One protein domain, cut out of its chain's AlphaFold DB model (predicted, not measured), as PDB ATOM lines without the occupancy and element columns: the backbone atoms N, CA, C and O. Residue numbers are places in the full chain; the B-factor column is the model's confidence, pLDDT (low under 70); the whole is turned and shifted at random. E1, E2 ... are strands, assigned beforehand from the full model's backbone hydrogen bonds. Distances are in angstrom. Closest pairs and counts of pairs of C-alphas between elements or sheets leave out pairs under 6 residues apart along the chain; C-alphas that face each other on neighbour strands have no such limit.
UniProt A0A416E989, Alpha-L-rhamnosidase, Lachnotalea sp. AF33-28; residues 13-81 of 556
ATOM      1  N   PHE A  13     -26.714 -42.547 -13.929       83.81
ATOM      2  CA  PHE A  13     -25.896 -43.435 -14.768       83.81
ATOM      3  C   PHE A  13     -25.909 -44.891 -14.258       83.81
ATOM      4  O   PHE A  13     -26.021 -45.107 -13.052       83.81
ATOM      5  N   GLY A  14     -25.737 -45.860 -15.167       76.56
ATOM      6  CA  GLY A  14     -25.591 -47.293 -14.860       76.56
ATOM      7  C   GLY A  14     -26.900 -48.095 -14.773       76.56
ATOM      8  O   GLY A  14     -27.989 -47.523 -14.671       76.56
ATOM      9  N   TYR A  15     -26.772 -49.428 -14.827       68.25
ATOM     10  CA  TYR A  15     -27.873 -50.408 -14.782       68.25
ATOM     11  C   TYR A  15     -28.019 -51.120 -13.427       68.25
ATOM     12  O   TYR A  15     -29.069 -51.685 -13.124       68.25
ATOM     13  N   ASP A  16     -26.964 -51.113 -12.614       63.28
ATOM     14  CA  ASP A  16     -26.815 -51.857 -11.360       63.28
ATOM     15  C   ASP A  16     -27.234 -51.061 -10.107       63.28
ATOM     16  O   ASP A  16     -27.293 -51.601  -9.001       63.28
ATOM     17  N   GLY A  17     -27.625 -49.796 -10.283       57.22
ATOM     18  CA  GLY A  17     -28.195 -48.950  -9.238       57.22
ATOM     19  C   GLY A  17     -28.512 -47.539  -9.736       57.22
ATOM     20  O   GLY A  17     -27.986 -47.083 -10.748       57.22
ATOM     21  N   PHE A  18     -29.372 -46.808  -9.018       67.25
ATOM     22  CA  PHE A  18     -29.597 -45.382  -9.288       67.25
ATOM     23  C   PHE A  18     -28.413 -44.554  -8.764       67.25
ATOM     24  O   PHE A  18     -28.461 -43.995  -7.666       67.25
ATOM     25  N   HIS A  19     -27.339 -44.486  -9.550       79.19
ATOM     26  CA  HIS A  19     -26.160 -43.681  -9.243       79.19
ATOM     27  C   HIS A  19     -26.272 -42.299  -9.889       79.19
ATOM     28  O   HIS A  19     -26.349 -42.182 -11.107       79.19
ATOM     29  N   GLU A  20     -26.256 -41.246  -9.074       85.50
ATOM     30  CA  GLU A  20     -26.191 -39.847  -9.513       85.50
ATOM     31  C   GLU A  20     -24.917 -39.179  -8.980       85.50
ATOM     32  O   GLU A  20     -24.325 -39.635  -8.001       85.50
ATOM     33  N   ASN A  21     -24.557 -38.024  -9.543       87.44
ATOM     34  CA  ASN A  21     -23.458 -37.173  -9.071       87.44
ATOM     35  C   ASN A  21     -22.064 -37.833  -9.169       87.44
ATOM     36  O   ASN A  21     -21.180 -37.512  -8.376       87.44
ATOM     37  N   ILE A  22     -21.851 -38.731 -10.147       86.25
ATOM     38  CA  ILE A  22     -20.601 -39.508 -10.316       86.25
ATOM     39  C   ILE A  22     -19.348 -38.621 -10.357       86.25
ATOM     40  O   ILE A  22     -18.307 -38.999  -9.815       86.25
ATOM     41  N   TYR A  23     -19.434 -37.446 -10.987       85.69
ATOM     42  CA  TYR A  23     -18.305 -36.520 -11.138       85.69
ATOM     43  C   TYR A  23     -18.478 -35.211 -10.348       85.69
ATOM     44  O   TYR A  23     -17.508 -34.465 -10.179       85.69
ATOM     45  N   GLY A  24     -19.688 -34.933  -9.852       86.12
ATOM     46  CA  GLY A  24     -20.002 -33.814  -8.965       86.12
ATOM     47  C   GLY A  24     -21.505 -33.583  -8.793       86.12
ATOM     48  O   GLY A  24     -22.320 -34.054  -9.582       86.12
ATOM     49  N   ASP A  25     -21.872 -32.837  -7.752       89.19
ATOM     50  CA  ASP A  25     -23.248 -32.581  -7.300       89.19
ATOM     51  C   ASP A  25     -23.766 -31.164  -7.635       89.19
ATOM     52  O   ASP A  25     -24.894 -30.801  -7.293       89.19
ATOM     53  N   ARG A  26     -22.972 -30.351  -8.342       88.19
ATOM     54  CA  ARG A  26     -23.317 -28.981  -8.754       88.19
ATOM     55  C   ARG A  26     -23.311 -28.844 -10.278       88.19
ATOM     56  O   ARG A  26     -22.521 -29.479 -10.966       88.19
ATOM     57  N   MET A  27     -24.161 -27.962 -10.800       87.06
ATOM     58  CA  MET A  27     -24.087 -27.512 -12.195       87.06
ATOM     59  C   MET A  27     -22.971 -26.471 -12.306       87.06
ATOM     60  O   MET A  27     -23.037 -25.442 -11.635       87.06
ATOM     61  N   LEU A  28     -21.946 -26.747 -13.112       89.75
ATOM     62  CA  LEU A  28     -20.753 -25.909 -13.236       89.75
ATOM     63  C   LEU A  28     -20.585 -25.435 -14.679       89.75
ATOM     64  O   LEU A  28     -20.678 -26.230 -15.612       89.75
ATOM     65  N   PHE A  29     -20.271 -24.151 -14.852       88.62
ATOM     66  CA  PHE A  29     -19.935 -23.568 -16.146       88.62
ATOM     67  C   PHE A  29     -18.594 -22.844 -16.072       88.62
ATOM     68  O   PHE A  29     -18.338 -22.083 -15.138       88.62
ATOM     69  N   LEU A  30     -17.755 -23.080 -17.077       90.31
ATOM     70  CA  LEU A  30     -16.485 -22.402 -17.286       90.31
ATOM     71  C   LEU A  30     -16.450 -21.927 -18.736       90.31
ATOM     72  O   LEU A  30     -16.608 -22.732 -19.653       90.31
ATOM     73  N   ALA A  31     -16.220 -20.636 -18.935       87.69
ATOM     74  CA  ALA A  31     -16.004 -20.063 -20.253       87.69
ATOM     75  C   ALA A  31     -15.093 -18.844 -20.172       87.69
ATOM     76  O   ALA A  31     -15.045 -18.143 -19.160       87.69
ATOM     77  N   GLU A  32     -14.414 -18.591 -21.281       89.88
ATOM     78  CA  GLU A  32     -13.532 -17.458 -21.483       89.88
ATOM     79  C   GLU A  32     -13.717 -16.950 -22.914       89.88
ATOM     80  O   GLU A  32     -13.732 -17.731 -23.865       89.88
ATOM     81  N   ILE A  33     -13.895 -15.640 -23.060       86.06
ATOM     82  CA  ILE A  33     -13.886 -14.939 -24.341       86.06
ATOM     83  C   ILE A  33     -12.677 -14.010 -24.314       86.06
ATOM     84  O   ILE A  33     -12.638 -13.072 -23.518       86.06
ATOM     85  N   ILE A  34     -11.703 -14.275 -25.181       92.19
ATOM     86  CA  ILE A  34     -10.532 -13.421 -25.379       92.19
ATOM     87  C   ILE A  34     -10.822 -12.524 -26.585       92.19
ATOM     88  O   ILE A  34     -11.089 -13.015 -27.681       92.19
ATOM     89  N   MET A  35     -10.813 -11.210 -26.372       92.12
ATOM     90  CA  MET A  35     -11.001 -10.202 -27.414       92.12
ATOM     91  C   MET A  35      -9.681  -9.476 -27.655       92.12
ATOM     92  O   MET A  35      -9.227  -8.733 -26.785       92.12
ATOM     93  N   THR A  36      -9.084  -9.667 -28.829       95.38
ATOM     94  CA  THR A  36      -7.880  -8.942 -29.260       95.38
ATOM     95  C   THR A  36      -8.291  -7.720 -30.084       95.38
ATOM     96  O   THR A  36      -9.026  -7.845 -31.064       95.38
ATOM     97  N   TYR A  37      -7.848  -6.534 -29.678       92.69
ATOM     98  CA  TYR A  37      -8.097  -5.266 -30.369       92.69
ATOM     99  C   TYR A  37      -7.080  -5.024 -31.496       92.69
ATOM    100  O   TYR A  37      -5.993  -5.597 -31.500       92.69
ATOM    101  N   GLU A  38      -7.403  -4.118 -32.425       91.62
ATOM    102  CA  GLU A  38      -6.516  -3.723 -33.538       91.62
ATOM    103  C   GLU A  38      -5.160  -3.154 -33.071       91.62
ATOM    104  O   GLU A  38      -4.165  -3.259 -33.781       91.62
ATOM    105  N   ASP A  39      -5.109  -2.585 -31.862       94.94
ATOM    106  CA  ASP A  39      -3.887  -2.080 -31.223       94.94
ATOM    107  C   ASP A  39      -3.081  -3.161 -30.472       94.94
ATOM    108  O   ASP A  39      -2.090  -2.852 -29.808       94.94
ATOM    109  N   GLY A  40      -3.496  -4.428 -30.564       92.62
ATOM    110  CA  GLY A  40      -2.850  -5.572 -29.924       92.62
ATOM    111  C   GLY A  40      -3.155  -5.737 -28.433       92.62
ATOM    112  O   GLY A  40      -2.618  -6.654 -27.814       92.62
ATOM    113  N   ARG A  41      -4.004  -4.896 -27.824       96.69
ATOM    114  CA  ARG A  41      -4.487  -5.143 -26.456       96.69
ATOM    115  C   ARG A  41      -5.438  -6.334 -26.432       96.69
ATOM    116  O   ARG A  41      -6.229  -6.522 -27.352       96.69
ATOM    117  N   GLU A  42      -5.440  -7.068 -25.327       96.81
ATOM    118  CA  GLU A  42      -6.415  -8.129 -25.070       96.81
ATOM    119  C   GLU A  42      -7.356  -7.747 -23.924       96.81
ATOM    120  O   GLU A  42      -6.941  -7.167 -22.917       96.81
ATOM    121  N   GLN A  43      -8.633  -8.100 -24.061       95.12
ATOM    122  CA  GLN A  43      -9.596  -8.127 -22.965       95.12
ATOM    123  C   GLN A  43     -10.151  -9.540 -22.813       95.12
ATOM    124  O   GLN A  43     -10.731 -10.096 -23.742       95.12
ATOM    125  N   VAL A  44     -10.040 -10.078 -21.600       92.62
ATOM    126  CA  VAL A  44     -10.607 -11.375 -21.230       92.62
ATOM    127  C   VAL A  44     -11.942 -11.169 -20.510       92.62
ATOM    128  O   VAL A  44     -12.021 -10.440 -19.519       92.62
ATOM    129  N   ILE A  45     -12.999 -11.820 -20.997       90.12
ATOM    130  CA  ILE A  45     -14.315 -11.893 -20.353       90.12
ATOM    131  C   ILE A  45     -14.580 -13.355 -19.986       90.12
ATOM    132  O   ILE A  45     -14.950 -14.163 -20.835       90.12
ATOM    133  N   GLY A  46     -14.373 -13.691 -18.714       90.25
ATOM    134  CA  GLY A  46     -14.577 -15.039 -18.183       90.25
ATOM    135  C   GLY A  46     -15.860 -15.216 -17.364       90.25
ATOM    136  O   GLY A  46     -16.536 -14.255 -16.977       90.25
ATOM    137  N   THR A  47     -16.166 -16.470 -17.039       90.50
ATOM    138  CA  THR A  47     -17.069 -16.844 -15.940       90.50
ATOM    139  C   THR A  47     -16.555 -16.310 -14.600       90.50
ATOM    140  O   THR A  47     -15.372 -16.434 -14.294       90.50
ATOM    141  N   GLY A  48     -17.434 -15.712 -13.791       88.12
ATOM    142  CA  GLY A  48     -17.050 -15.046 -12.541       88.12
ATOM    143  C   GLY A  48     -18.231 -14.387 -11.813       88.12
ATOM    144  O   GLY A  48     -19.377 -14.561 -12.226       88.12
ATOM    145  N   PRO A  49     -17.986 -13.569 -10.774       87.25
ATOM    146  CA  PRO A  49     -19.001 -13.155  -9.792       87.25
ATOM    147  C   PRO A  49     -20.023 -12.122 -10.306       87.25
ATOM    148  O   PRO A  49     -20.878 -11.670  -9.552       87.25
ATOM    149  N   LYS A  50     -19.925 -11.719 -11.580       90.38
ATOM    150  CA  LYS A  50     -20.906 -10.862 -12.272       90.38
ATOM    151  C   LYS A  50     -21.952 -11.657 -13.061       90.38
ATOM    152  O   LYS A  50     -22.821 -11.049 -13.676       90.38
ATOM    153  N   TRP A  51     -21.824 -12.980 -13.121       91.94
ATOM    154  CA  TRP A  51     -22.789 -13.829 -13.810       91.94
ATOM    155  C   TRP A  51     -24.048 -14.001 -12.965       91.94
ATOM    156  O   TRP A  51     -23.989 -14.063 -11.738       91.94
ATOM    157  N   GLU A  52     -25.182 -14.123 -13.644       93.38
ATOM    158  CA  GLU A  52     -26.461 -14.476 -13.044       93.38
ATOM    159  C   GLU A  52     -27.000 -15.753 -13.697       93.38
ATOM    160  O   GLU A  52     -26.713 -16.046 -14.860       93.38
ATOM    161  N   ALA A  53     -27.801 -16.505 -12.950       90.19
ATOM    162  CA  ALA A  53     -28.502 -17.695 -13.402       90.19
ATOM    163  C   ALA A  53     -30.021 -17.515 -13.262       90.19
ATOM    164  O   ALA A  53     -30.503 -16.769 -12.408       90.19
ATOM    165  N   SER A  54     -30.778 -18.231 -14.087       88.19
ATOM    166  CA  SER A  54     -32.236 -18.347 -14.020       88.19
ATOM    167  C   SER A  54     -32.632 -19.791 -14.318       88.19
ATOM    168  O   SER A  54     -31.864 -20.523 -14.944       88.19
ATOM    169  N   TYR A  55     -33.829 -20.198 -13.903       84.00
ATOM    170  CA  TYR A  55     -34.427 -21.424 -14.426       84.00
ATOM    171  C   TYR A  55     -34.880 -21.189 -15.872       84.00
ATOM    172  O   TYR A  55     -35.453 -20.145 -16.191       84.00
ATOM    173  N   GLY A  56     -34.610 -22.164 -16.740       81.88
ATOM    174  CA  GLY A  56     -35.049 -22.146 -18.130       81.88
ATOM    175  C   GLY A  56     -36.533 -22.487 -18.297       81.88
ATOM    176  O   GLY A  56     -37.281 -22.679 -17.339       81.88
ATOM    177  N   ASN A  57     -36.946 -22.579 -19.557       76.75
ATOM    178  CA  ASN A  57     -38.175 -23.254 -19.985       76.75
ATOM    179  C   ASN A  57     -38.037 -24.791 -19.972       76.75
ATOM    180  O   ASN A  57     -39.051 -25.480 -19.867       76.75
ATOM    181  N   VAL A  58     -36.807 -25.315 -20.004       81.62
ATOM    182  CA  VAL A  58     -36.483 -26.693 -19.606       81.62
ATOM    183  C   VAL A  58     -36.545 -26.804 -18.080       81.62
ATOM    184  O   VAL A  58     -35.771 -26.164 -17.367       81.62
ATOM    185  N   THR A  59     -37.479 -27.609 -17.571       83.69
ATOM    186  CA  THR A  59     -37.757 -27.753 -16.125       83.69
ATOM    187  C   THR A  59     -37.220 -29.053 -15.520       83.69
ATOM    188  O   THR A  59     -37.025 -29.129 -14.308       83.69
ATOM    189  N   ALA A  60     -36.921 -30.047 -16.357       85.25
ATOM    190  CA  ALA A  60     -36.181 -31.259 -16.019       85.25
ATOM    191  C   ALA A  60     -35.495 -31.781 -17.290       85.25
ATOM    192  O   ALA A  60     -36.082 -31.672 -18.363       85.25
ATOM    193  N   SER A  61     -34.285 -32.334 -17.175       81.25
ATOM    194  CA  SER A  61     -33.510 -32.884 -18.299       81.25
ATOM    195  C   SER A  61     -32.585 -34.002 -17.794       81.25
ATOM    196  O   SER A  61     -31.888 -33.821 -16.791       81.25
ATOM    197  N   SER A  62     -32.618 -35.171 -18.438       85.38
ATOM    198  CA  SER A  62     -31.901 -36.398 -18.053       85.38
ATOM    199  C   SER A  62     -31.595 -37.252 -19.288       85.38
ATOM    200  O   SER A  62     -32.456 -37.444 -20.141       85.38
ATOM    201  N   ILE A  63     -30.389 -37.827 -19.354       82.50
ATOM    202  CA  ILE A  63     -29.923 -38.665 -20.482       82.50
ATOM    203  C   ILE A  63     -30.715 -39.983 -20.622       82.50
ATOM    204  O   ILE A  63     -30.768 -40.564 -21.709       82.50
ATOM    205  N   TYR A  64     -31.340 -40.453 -19.539       83.06
ATOM    206  CA  TYR A  64     -32.147 -41.680 -19.528       83.06
ATOM    207  C   TYR A  64     -33.651 -41.403 -19.500       83.06
ATOM    208  O   TYR A  64     -34.439 -42.186 -20.025       83.06
ATOM    209  N   ASP A  65     -34.076 -40.311 -18.866       86.56
ATOM    210  CA  ASP A  65     -35.502 -40.034 -18.698       86.56
ATOM    211  C   ASP A  65     -36.084 -39.105 -19.761       86.56
ATOM    212  O   ASP A  65     -37.297 -39.106 -19.942       86.56
ATOM    213  N   GLY A  66     -35.238 -38.332 -20.444       81.50
ATOM    214  CA  GLY A  66     -35.643 -37.271 -21.358       81.50
ATOM    215  C   GLY A  66     -35.879 -35.929 -20.653       81.50
ATOM    216  O   GLY A  66     -35.176 -35.585 -19.698       81.50
ATOM    217  N   GLU A  67     -36.817 -35.132 -21.162       81.75
ATOM    218  CA  GLU A  67     -36.872 -33.686 -20.911       81.75
ATOM    219  C   GLU A  67     -38.305 -33.124 -20.813       81.75
ATOM    220  O   GLU A  67     -39.238 -33.620 -21.444       81.75
ATOM    221  N   ILE A  68     -38.477 -32.065 -20.011       85.31
ATOM    222  CA  ILE A  68     -39.739 -31.327 -19.846       85.31
ATOM    223  C   ILE A  68     -39.546 -29.862 -20.254       85.31
ATOM    224  O   ILE A  68     -38.929 -29.087 -19.517       85.31
ATOM    225  N   PHE A  69     -40.132 -29.473 -21.386       73.88
ATOM    226  CA  PHE A  69     -40.038 -28.152 -22.005       73.88
ATOM    227  C   PHE A  69     -41.392 -27.420 -22.011       73.88
ATOM    228  O   PHE A  69     -42.334 -27.818 -22.695       73.88
ATOM    229  N   ASP A  70     -41.507 -26.295 -21.304       84.94
ATOM    230  CA  ASP A  70     -42.720 -25.468 -21.326       84.94
ATOM    231  C   ASP A  70     -42.499 -24.181 -22.139       84.94
ATOM    232  O   ASP A  70     -42.005 -23.176 -21.618       84.94
ATOM    233  N   ALA A  71     -42.916 -24.171 -23.413       65.56
ATOM    234  CA  ALA A  71     -42.768 -23.007 -24.294       65.56
ATOM    235  C   ALA A  71     -43.541 -21.756 -23.839       65.56
ATOM    236  O   ALA A  71     -43.345 -20.683 -24.417       65.56
ATOM    237  N   ARG A  72     -44.395 -21.834 -22.807       76.94
ATOM    238  CA  ARG A  72     -45.037 -20.658 -22.193       76.94
ATOM    239  C   ARG A  72     -44.109 -19.935 -21.224       76.94
ATOM    240  O   ARG A  72     -44.314 -18.748 -20.956       76.94
ATOM    241  N   ILE A  73     -43.110 -20.627 -20.670       78.88
ATOM    242  CA  ILE A  73     -42.179 -20.023 -19.723       78.88
ATOM    243  C   ILE A  73     -41.373 -18.947 -20.455       78.88
ATOM    244  O   ILE A  73     -40.758 -19.150 -21.502       78.88
ATOM    245  N   ARG A  74     -41.402 -17.748 -19.881       71.38
ATOM    246  CA  ARG A  74     -40.484 -16.654 -20.185       71.38
ATOM    247  C   ARG A  74     -39.709 -16.397 -18.904       71.38
ATOM    248  O   ARG A  74     -40.320 -16.319 -17.836       71.38
ATOM    249  N   GLN A  75     -38.389 -16.303 -19.003       70.00
ATOM    250  CA  GLN A  75     -37.513 -16.065 -17.856       70.00
ATOM    251  C   GLN A  75     -37.870 -14.712 -17.223       70.00
ATOM    252  O   GLN A  75     -37.881 -13.686 -17.901       70.00
ATOM    253  N   LYS A  76     -38.217 -14.714 -15.930       65.06
ATOM    254  CA  LYS A  76     -38.709 -13.522 -15.206       65.06
ATOM    255  C   LYS A  76     -37.853 -13.114 -14.009       65.06
ATOM    256  O   LYS A  76     -38.057 -12.031 -13.471       65.06
ATOM    257  N   ARG A  77     -36.937 -13.973 -13.556       82.88
ATOM    258  CA  ARG A  77     -36.125 -13.745 -12.357       82.88
ATOM    259  C   ARG A  77     -34.739 -14.345 -12.528       82.88
ATOM    260  O   ARG A  77     -34.624 -15.496 -12.936       82.88
ATOM    261  N   TRP A  78     -33.734 -13.561 -12.172       89.44
ATOM    262  CA  TRP A  78     -32.326 -13.934 -12.180       89.44
ATOM    263  C   TRP A  78     -31.777 -13.873 -10.748       89.44
ATOM    264  O   TRP A  78     -32.336 -13.180  -9.889       89.44
ATOM    265  N   TRP A  79     -30.726 -14.641 -10.484       92.31
ATOM    266  CA  TRP A  79     -30.013 -14.709  -9.208       92.31
ATOM    267  C   TRP A  79     -28.499 -14.680  -9.463       92.31
ATOM    268  O   TRP A  79     -28.068 -15.290 -10.443       92.31
ATOM    269  N   PRO A  80     -27.675 -14.061  -8.599       93.94
ATOM    270  CA  PRO A  80     -26.219 -14.117  -8.727       93.94
ATOM    271  C   PRO A  80     -25.689 -15.558  -8.748       93.94
ATOM    272  O   PRO A  80     -26.128 -16.395  -7.957       93.94
ATOM    273  N   ALA A  81     -24.739 -15.841  -9.637       91.69
ATOM    274  CA  ALA A  81     -24.071 -17.135  -9.718       91.69
ATOM    275  C   ALA A  81     -22.994 -17.284  -8.626       91.69
ATOM    276  O   ALA A  81     -22.246 -16.349  -8.333       91.69
TER     277      ALA A  81
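AT A GLANCE: This is residues 13 to 81 of the 556 residues of the protein "Alpha-L-rhamnosidase" of Lachnotalea sp. AF33-28 (UniProt A0A416E989). Little regular structure: an extended, open run of chain with two separate strand hairpins, E1-E2 making one end of the long axis and E3-E4 lying toward the other, where residues 15 to 20 stick out. The 69 printed residues hold E1, E2, E3 and E4 in that order and no named helix; the class is all strand, with only 20 residues in named elements. Each sheet is an antiparallel pair. The radius of gyration of the C-alphas is 18.0 A, the spans 57 by 34 by 20 A.

IN THESE COORDINATES: After residues 13 to 31, with no named element, E1 is residues 32 to 36, 12.8 A long, from C-alpha 32 at (-13.532, -17.458, -21.483). E2 is residues 42 to 46, 12.7 A. E3 is residues 58 to 62, 10.8 A. E4 is residues 66 to 70, 13.8 A, ending at C-alpha 70 (-42.720, -25.468, -21.326).

HOW THE PARTS SIT: Hairpin E1 and E2 is antiparallel at 165 degrees, with N 33 and O 45 within hydrogen-bond range at 2.9 A. Hairpin E3 and E4 is antiparallel at 177 degrees, with N 59 and O 68 at 2.8 A. E2 and E3 are apart.

THE WHOLE: The C-alphas of Asp 16 and Asp 39, the two farthest apart, are 58.3 A apart. The printed part has no cut. The link E2 to E3 is long. Residues 15 to 18, 71 and 76 have pLDDT under 70.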